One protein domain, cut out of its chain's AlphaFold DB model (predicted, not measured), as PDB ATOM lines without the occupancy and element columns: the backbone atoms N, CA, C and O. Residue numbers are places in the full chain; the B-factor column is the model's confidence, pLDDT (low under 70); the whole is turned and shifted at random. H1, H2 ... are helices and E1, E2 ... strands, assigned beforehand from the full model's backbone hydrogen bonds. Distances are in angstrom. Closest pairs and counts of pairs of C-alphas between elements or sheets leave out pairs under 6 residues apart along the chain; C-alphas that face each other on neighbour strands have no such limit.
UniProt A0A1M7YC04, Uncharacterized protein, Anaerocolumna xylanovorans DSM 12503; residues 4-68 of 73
ATOM      1  N   GLU A   4     139.695 188.527 205.691       95.62
ATOM      2  CA  GLU A   4     140.068 187.283 205.017       95.62
ATOM      3  C   GLU A   4     138.843 186.569 204.431       95.62
ATOM      4  O   GLU A   4     138.854 186.162 203.273       95.62
ATOM      5  N   GLU A   5     137.754 186.480 205.194       97.06
ATOM      6  CA  GLU A   5     136.482 185.904 204.749       97.06
ATOM      7  C   GLU A   5     135.897 186.684 203.570       97.06
ATOM      8  O   GLU A   5     135.409 186.088 202.612       97.06
ATOM      9  N   ARG A   6     135.982 188.019 203.603       96.50
ATOM     10  CA  ARG A   6     135.539 188.871 202.491       96.50
ATOM     11  C   ARG A   6     136.376 188.651 201.236       96.50
ATOM     12  O   ARG A   6     135.812 188.601 200.149       96.50
ATOM     13  N   VAL A   7     137.695 188.511 201.381       92.94
ATOM     14  CA  VAL A   7     138.594 188.216 200.255       92.94
ATOM     15  C   VAL A   7     138.293 186.832 199.682       92.94
ATOM     16  O   VAL A   7     138.147 186.709 198.473       92.94
ATOM     17  N   LYS A   8     138.127 185.803 200.523       94.75
ATOM     18  CA  LYS A   8     137.775 184.449 200.064       94.75
ATOM     19  C   LYS A   8     136.458 184.427 199.294       94.75
ATOM     20  O   LYS A   8     136.402 183.840 198.217       94.75
ATOM     21  N   GLU A   9     135.428 185.093 199.812       96.75
ATOM     22  CA  GLU A   9     134.134 185.150 199.131       96.75
ATOM     23  C   GLU A   9     134.219 185.930 197.817       96.75
ATOM     24  O   GLU A   9     133.690 185.479 196.804       96.75
ATOM     25  N   PHE A  10     134.952 187.048 197.790       93.88
ATOM     26  CA  PHE A  10     135.205 187.781 196.552       93.88
ATOM     27  C   PHE A  10     135.894 186.897 195.503       93.88
ATOM     28  O   PHE A  10     135.414 186.802 194.377       93.88
ATOM     29  N   MET A  11     136.960 186.184 195.876       92.50
ATOM     30  CA  MET A  11     137.662 185.275 194.963       92.50
ATOM     31  C   MET A  11     136.743 184.164 194.441       92.50
ATOM     32  O   MET A  11     136.775 183.847 193.254       92.50
ATOM     33  N   ARG A  12     135.884 183.602 195.300       95.75
ATOM     34  CA  ARG A  12     134.888 182.597 194.903       95.75
ATOM     35  C   ARG A  12     133.913 183.155 193.861       95.75
ATOM     36  O   ARG A  12     133.682 182.512 192.841       95.75
ATOM     37  N   LEU A  13     133.385 184.359 194.091       96.19
ATOM     38  CA  LEU A  13     132.485 185.039 193.156       96.19
ATOM     39  C   LEU A  13     133.159 185.317 191.807       96.19
ATOM     40  O   LEU A  13     132.528 185.141 190.767       96.19
ATOM     41  N   MET A  14     134.438 185.698 191.809       92.38
ATOM     42  CA  MET A  14     135.189 185.930 190.572       92.38
ATOM     43  C   MET A  14     135.445 184.638 189.785       92.38
ATOM     44  O   MET A  14     135.352 184.644 188.556       92.38
ATOM     45  N   THR A  15     135.693 183.518 190.469       93.12
ATOM     46  CA  THR A  15     135.773 182.195 189.830       93.12
ATOM     47  C   THR A  15     134.438 181.803 189.199       93.12
ATOM     48  O   THR A  15     134.400 181.393 188.040       93.12
ATOM     49  N   ASP A  16     133.327 181.983 189.919       96.31
ATOM     50  CA  ASP A  16     131.986 181.708 189.390       96.31
ATOM     51  C   ASP A  16     131.663 182.589 188.174       96.31
ATOM     52  O   ASP A  16     131.086 182.109 187.196       96.31
ATOM     53  N   ALA A  17     132.038 183.871 188.223       94.06
ATOM     54  CA  ALA A  17     131.890 184.794 187.105       94.06
ATOM     55  C   ALA A  17     132.699 184.314 185.893       94.06
ATOM     56  O   ALA A  17     132.125 184.163 184.816       94.06
ATOM     57  N   THR A  18     133.973 183.965 186.094       95.19
ATOM     58  CA  THR A  18     134.865 183.459 185.038       95.19
ATOM     59  C   THR A  18     134.297 182.205 184.378       95.19
ATOM     60  O   THR A  18     134.226 182.130 183.154       95.19
ATOM     61  N   ASN A  19     133.809 181.243 185.167       95.38
ATOM     62  CA  ASN A  19     133.221 180.009 184.639       95.38
ATOM     63  C   ASN A  19     131.973 180.270 183.782       95.38
ATOM     64  O   ASN A  19     131.741 179.576 182.793       95.38
ATOM     65  N   LYS A  20     131.161 181.266 184.154       96.56
ATOM     66  CA  LYS A  20     129.927 181.610 183.432       96.56
ATOM     67  C   LYS A  20     130.200 182.401 182.157       96.56
ATOM     68  O   LYS A  20     129.595 182.120 181.123       96.56
ATOM     69  N   THR A  21     131.077 183.399 182.221       95.12
ATOM     70  CA  THR A  21     131.265 184.366 181.130       95.12
ATOM     71  C   THR A  21     132.429 184.014 180.214       95.12
ATOM     72  O   THR A  21     132.391 184.363 179.040       95.12
ATOM     73  N   GLY A  22     133.434 183.289 180.712       95.62
ATOM     74  CA  GLY A  22     134.736 183.177 180.055       95.62
ATOM     75  C   GLY A  22     135.597 184.434 180.206       95.62
ATOM     76  O   GLY A  22     136.617 184.541 179.543       95.62
ATOM     77  N   ILE A  23     135.212 185.377 181.069       94.19
ATOM     78  CA  ILE A  23     135.944 186.623 181.299       94.19
ATOM     79  C   ILE A  23     136.480 186.625 182.723       94.19
ATOM     80  O   ILE A  23     135.730 186.422 183.679       94.19
ATOM     81  N   THR A  24     137.770 186.899 182.860       93.69
ATOM     82  CA  THR A  24     138.443 187.060 184.147       93.69
ATOM     83  C   THR A  24     139.179 188.393 184.211       93.69
ATOM     84  O   THR A  24     139.169 189.160 183.251       93.69
ATOM     85  N   TYR A  25     139.798 188.690 185.350       88.75
ATOM     86  CA  TYR A  25     140.762 189.780 185.451       88.75
ATOM     87  C   TYR A  25     142.178 189.204 185.444       88.75
ATOM     88  O   TYR A  25     142.447 188.185 186.080       88.75
ATOM     89  N   ALA A  26     143.087 189.872 184.750       85.94
ATOM     90  CA  ALA A  26     144.503 189.548 184.741       85.94
ATOM     91  C   ALA A  26     145.297 190.713 185.336       85.94
ATOM     92  O   ALA A  26     144.952 191.884 185.162       85.94
ATOM     93  N   VAL A  27     146.359 190.376 186.064       82.62
ATOM     94  CA  VAL A  27     147.327 191.343 186.576       82.62
ATOM     95  C   VAL A  27     148.724 190.830 186.273       82.62
ATOM     96  O   VAL A  27     149.104 189.739 186.693       82.62
ATOM     97  N   GLU A  28     149.489 191.631 185.547       78.38
ATOM     98  CA  GLU A  28     150.922 191.424 185.376       78.38
ATOM     99  C   GLU A  28     151.682 192.420 186.252       78.38
ATOM    100  O   GLU A  28     151.204 193.518 186.551       78.38
ATOM    101  N   HIS A  29     152.873 192.035 186.709       80.00
ATOM    102  CA  HIS A  29     153.672 192.907 187.559       80.00
ATOM    103  C   HIS A  29     154.004 194.218 186.829       80.00
ATOM    104  O   HIS A  29     154.553 194.205 185.731       80.00
ATOM    105  N   GLY A  30     153.685 195.351 187.457       79.56
ATOM    106  CA  GLY A  30     153.894 196.679 186.874       79.56
ATOM    107  C   GLY A  30     152.829 197.115 185.862       79.56
ATOM    108  O   GLY A  30     152.968 198.197 185.300       79.56
ATOM    109  N   GLN A  31     151.774 196.320 185.651       77.06
ATOM    110  CA  GLN A  31     150.660 196.648 184.759       77.06
ATOM    111  C   GLN A  31     149.371 196.921 185.539       77.06
ATOM    112  O   GLN A  31     149.200 196.504 186.688       77.06
ATOM    113  N   ASN A  32     148.446 197.628 184.892       79.19
ATOM    114  CA  ASN A  32     147.090 197.789 185.402       79.19
ATOM    115  C   ASN A  32     146.343 196.449 185.365       79.19
ATOM    116  O   ASN A  32     146.647 195.574 184.558       79.19
ATOM    117  N   ILE A  33     145.330 196.308 186.223       84.00
ATOM    118  CA  ILE A  33     144.387 195.192 186.117       84.00
ATOM    119  C   ILE A  33     143.596 195.366 184.817       84.00
ATOM    120  O   ILE A  33     143.019 196.430 184.588       84.00
ATOM    121  N   VAL A  34     143.548 194.317 184.000       87.12
ATOM    122  CA  VAL A  34     142.770 194.269 182.755       87.12
ATOM    123  C   VAL A  34     141.741 193.150 182.824       87.12
ATOM    124  O   VAL A  34     141.922 192.186 183.573       87.12
ATOM    125  N   LEU A  35     140.661 193.257 182.049       89.94
ATOM    126  CA  LEU A  35     139.827 192.089 181.776       89.94
ATOM    127  C   LEU A  35     140.486 191.236 180.694       89.94
ATOM    128  O   LEU A  35     141.173 191.751 179.816       89.94
ATOM    129  N   PHE A  36     140.283 189.931 180.777       91.88
ATOM    130  CA  PHE A  36     140.899 188.949 179.900       91.88
ATOM    131  C   PHE A  36     139.871 187.888 179.531       91.88
ATOM    132  O   PHE A  36     139.214 187.326 180.415       91.88
ATOM    133  N   ASP A  37     139.720 187.618 178.240       93.94
ATOM    134  CA  ASP A  37     138.855 186.552 177.749       93.94
ATOM    135  C   ASP A  37     139.662 185.252 177.678       93.94
ATOM    136  O   ASP A  37     140.578 185.100 176.871       93.94
ATOM    137  N   VAL A  38     139.332 184.291 178.546       93.50
ATOM    138  CA  VAL A  38     140.032 182.996 178.597       93.50
ATOM    139  C   VAL A  38     139.711 182.095 177.406       93.50
ATOM    140  O   VAL A  38     140.406 181.103 177.195       93.50
ATOM    141  N   ARG A  39     138.663 182.397 176.631       93.44
ATOM    142  CA  ARG A  39     138.276 181.612 175.453       93.44
ATOM    143  C   ARG A  39     139.085 182.020 174.227       93.44
ATOM    144  O   ARG A  39     139.487 181.137 173.473       93.44
ATOM    145  N   SER A  40     139.323 183.318 174.034       94.88
ATOM    146  CA  SER A  40     140.193 183.829 172.962       94.88
ATOM    147  C   SER A  40     141.659 183.950 173.381       94.88
ATOM    148  O   SER A  40     142.529 183.980 172.518       94.88
ATOM    149  N   ASN A  41     141.937 183.949 174.690       91.81
ATOM    150  CA  ASN A  41     143.255 184.187 175.274       91.81
ATOM    151  C   ASN A  41     143.810 185.585 174.942       91.81
ATOM    152  O   ASN A  41     144.990 185.738 174.624       91.81
ATOM    153  N   GLU A  42     142.951 186.603 175.034       92.06
ATOM    154  CA  GLU A  42     143.272 187.997 174.716       92.06
ATOM    155  C   GLU A  42     142.775 188.966 175.808       92.06
ATOM    156  O   GLU A  42     141.737 188.723 176.438       92.06
ATOM    157  N   PRO A  43     143.490 190.084 176.049       88.25
ATOM    158  CA  PRO A  43     142.985 191.158 176.893       88.25
ATOM    159  C   PRO A  43     141.779 191.834 176.231       88.25
ATOM    160  O   PRO A  43     141.748 192.046 175.022       88.25
ATOM    161  N   LEU A  44     140.793 192.205 177.043       84.56
ATOM    162  CA  LEU A  44     139.620 192.941 176.594       84.56
ATOM    163  C   LEU A  44     139.839 194.437 176.807       84.56
ATOM    164  O   LEU A  44     139.950 194.904 177.944       84.56
ATOM    165  N   GLU A  45     139.837 195.194 175.714       78.50
ATOM    166  CA  GLU A  45     139.666 196.640 175.785       78.50
ATOM    167  C   GLU A  45     138.207 196.945 176.116       78.50
ATOM    168  O   GLU A  45     137.289 196.666 175.345       78.50
ATOM    169  N   LEU A  46     137.987 197.489 177.311       70.56
ATOM    170  CA  LEU A  46     136.681 197.986 177.699       70.56
ATOM    171  C   LEU A  46     136.584 199.458 177.344       70.56
ATOM    172  O   LEU A  46     137.220 200.305 177.977       70.56
ATOM    173  N   GLU A  47     135.690 199.775 176.423       69.38
ATOM    174  CA  GLU A  47     135.122 201.108 176.385       69.38
ATOM    175  C   GLU A  47     134.119 201.222 177.540       69.38
ATOM    176  O   GLU A  47     132.976 200.762 177.467       69.38
ATOM    177  N   ILE A  48     134.566 201.775 178.670       66.25
ATOM    178  CA  ILE A  48     133.681 201.984 179.815       66.25
ATOM    179  C   ILE A  48     132.764 203.163 179.495       66.25
ATOM    180  O   ILE A  48     133.106 204.325 179.723       66.25
ATOM    181  N   THR A  49     131.576 202.849 178.989       72.06
ATOM    182  CA  THR A  49     130.503 203.825 178.799       72.06
ATOM    183  C   THR A  49     129.805 204.119 180.122       72.06
ATOM    184  O   THR A  49     129.541 205.274 180.411       72.06
ATOM    185  N   VAL A  50     129.598 203.126 180.992       72.56
ATOM    186  CA  VAL A  50     129.024 203.315 182.336       72.56
ATOM    187  C   VAL A  50     129.937 202.693 183.378       72.56
ATOM    188  O   VAL A  50     130.316 201.529 183.260       72.56
ATOM    189  N   GLY A  51     130.293 203.447 184.413       72.75
ATOM    190  CA  GLY A  51     131.237 202.960 185.408       72.75
ATOM    191  C   GLY A  51     131.250 203.754 186.700       72.75
ATOM    192  O   GLY A  51     130.642 204.814 186.824       72.75
ATOM    193  N   THR A  52     131.972 203.220 187.679       75.94
ATOM    194  CA  THR A  52     132.262 203.905 188.936       75.94
ATOM    195  C   THR A  52     133.758 204.150 189.005       75.94
ATOM    196  O   THR A  52     134.545 203.216 189.148       75.94
ATOM    197  N   GLU A  53     134.155 205.411 188.902       78.81
ATOM    198  CA  GLU A  53     135.524 205.835 189.137       78.81
ATOM    199  C   GLU A  53     135.757 205.964 190.645       78.81
ATOM    200  O   GLU A  53     135.009 206.648 191.348       78.81
ATOM    201  N   VAL A  54     136.803 205.310 191.148       80.94
ATOM    202  CA  VAL A  54     137.246 205.452 192.537       80.94
ATOM    203  C   VAL A  54     138.616 206.115 192.536       80.94
ATOM    204  O   VAL A  54     139.612 205.505 192.155       80.94
ATOM    205  N   LYS A  55     138.676 207.373 192.977       83.12
ATOM    206  CA  LYS A  55     139.915 208.145 193.131       83.12
ATOM    207  C   LYS A  55     140.259 208.310 194.602       83.12
ATOM    208  O   LYS A  55     139.378 208.415 195.452       83.12
ATOM    209  N   LYS A  56     141.553 208.365 194.916       83.94
ATOM    210  CA  LYS A  56     142.031 208.741 196.249       83.94
ATOM    211  C   LYS A  56     142.762 210.074 196.153       83.94
ATOM    212  O   LYS A  56     143.885 210.122 195.663       83.94
ATOM    213  N   THR A  57     142.135 211.136 196.647       81.75
ATOM    214  CA  THR A  57     142.686 212.498 196.629       81.75
ATOM    215  C   THR A  57     142.875 212.953 198.069       81.75
ATOM    216  O   THR A  57     141.934 212.919 198.857       81.75
ATOM    217  N   ASN A  58     144.101 213.327 198.447       83.62
ATOM    218  CA  ASN A  58     144.442 213.761 199.813       83.62
ATOM    219  C   ASN A  58     143.993 212.779 200.916       83.62
ATOM    220  O   ASN A  58     143.547 213.178 201.989       83.62
ATOM    221  N   GLY A  59     144.075 211.473 200.646       82.31
ATOM    222  CA  GLY A  59     143.693 210.427 201.599       82.31
ATOM    223  C   GLY A  59     142.193 210.124 201.671       82.31
ATOM    224  O   GLY A  59     141.833 209.075 202.203       82.31
ATOM    225  N   GLN A  60     141.336 210.963 201.085       76.19
ATOM    226  CA  GLN A  60     139.899 210.720 200.982       76.19
ATOM    227  C   GLN A  60     139.571 209.941 199.706       76.19
ATOM    228  O   GLN A  60     140.134 210.191 198.641       76.19
ATOM    229  N   MET A  61     138.668 208.971 199.833       85.25
ATOM    230  CA  MET A  61     138.143 208.216 198.700       85.25
ATOM    231  C   MET A  61     136.993 209.002 198.072       85.25
ATOM    232  O   MET A  61     136.029 209.341 198.754       85.25
ATOM    233  N   GLN A  62     137.095 209.272 196.778       79.81
ATOM    234  CA  GLN A  62     136.049 209.877 195.972       79.81
ATOM    235  C   GLN A  62     135.510 208.812 195.023       79.81
ATOM    236  O   GLN A  62     136.265 208.220 194.256       79.81
ATOM    237  N   ILE A  63     134.211 208.550 195.120       83.88
ATOM    238  CA  ILE A  63     133.505 207.575 194.293       83.88
ATOM    239  C   ILE A  63     132.585 208.369 193.373       83.88
ATOM    240  O   ILE A  63     131.750 209.140 193.845       83.88
ATOM    241  N   THR A  64     132.756 208.224 192.065       80.62
ATOM    242  CA  THR A  64     131.956 208.928 191.060       80.62
ATOM    243  C   THR A  64     131.412 207.926 190.064       80.62
ATOM    244  O   THR A  64     132.166 207.302 189.325       80.62
ATOM    245  N   THR A  65     130.091 207.769 190.040       80.25
ATOM    246  CA  THR A  65     129.413 207.015 188.986       80.25
ATOM    247  C   THR A  65     129.238 207.917 187.771       80.25
ATOM    248  O   THR A  65     128.783 209.052 187.905       80.25
ATOM    249  N   PHE A  66     129.617 207.424 186.598       78.75
ATOM    250  CA  PHE A  66     129.458 208.109 185.324       78.75
ATOM    251  C   PHE A  66     128.713 207.220 184.331       78.75
ATOM    252  O   PHE A  66     128.830 205.995 184.368       78.75
ATOM    253  N   ASP A  67     127.967 207.861 183.438       79.12
ATOM    254  CA  ASP A  67     127.264 207.238 182.323       79.12
ATOM    255  C   ASP A  67     127.466 208.115 181.079       79.12
ATOM    256  O   ASP A  67     127.023 209.261 181.013       79.12
ATOM    257  N   LYS A  68     128.208 207.572 180.121       73.31
ATOM    258  CA  LYS A  68     128.548 208.133 178.816       73.31
ATOM    259  C   LYS A  68     127.814 207.414 177.684       73.31
ATOM    260  O   LYS A  68     128.090 207.704 176.530       73.31
TER     261      LYS A  68
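What this domain is: This is residues 4 to 68 of the 73 residues of an uncharacterized protein of Anaerocolumna xylanovorans DSM 12503 (UniProt A0A1M7YC04). The model is an open, three-part arrangement: a helix, H1, whose last residues graze a small three-stranded sheet, E1 to E3, and a separate long hairpin, E4 and E5, away from both. The first part of H1, residues 4 to 13, and the hairpin's tip, residues 56 to 61, stick out. The printed part has 65 residues with one named helix and five strands, in the order H1 E1 E2 E3 E4 E5; the sheets, E1 - E2 - E3 and E4 - E5, are antiparallel and the class is mixed. The whole is loose, with a radius of gyration of the C-alphas of 14.4 A and spans of 39 by 33 by 26 A.

How they stand to each other: Start with H1, residues 4 to 21, where every O i to N i+4 pair is within hydrogen-bond range. It only grazes the sheet of E1, residues 23 to 26, E2, residues 34 to 37, and E3, residues 42 to 44; the closest C-alphas of H1 and E1 are those of Thr 18 and Thr 24, 5.2 A apart. These strands form a meander, each the antiparallel neighbour of the one before: look for N 24 and O 36 at 2.9 A, and N 44 and O 35 at 2.8 A. Further on, E4, residues 50 to 57, and E5, residues 60 to 67, form a hairpin at 161 degrees, with N 53 and O 64 at 2.8 A. E4 and E5 are apart from H1, E1, E2 and E3.

Where its parts are: Find C-alpha 4 at (140.068, 187.283, 205.017); from there H1 runs 25.6 A to C-alpha 21. E1 spans 9.7 A, E2 10.0 A and E3 6.4 A. E4 begins at C-alpha 50, (129.024, 203.315, 182.336), and runs 21.8 A; E5 runs 22.8 A to C-alpha 67 at (127.264, 207.238, 182.323).

The domain as a whole: The two farthest C-alphas, of Arg 39 and Asn 58, are 40.8 A apart. The printed part has no cut and no long link. Confidence is low at residues 47 to 48.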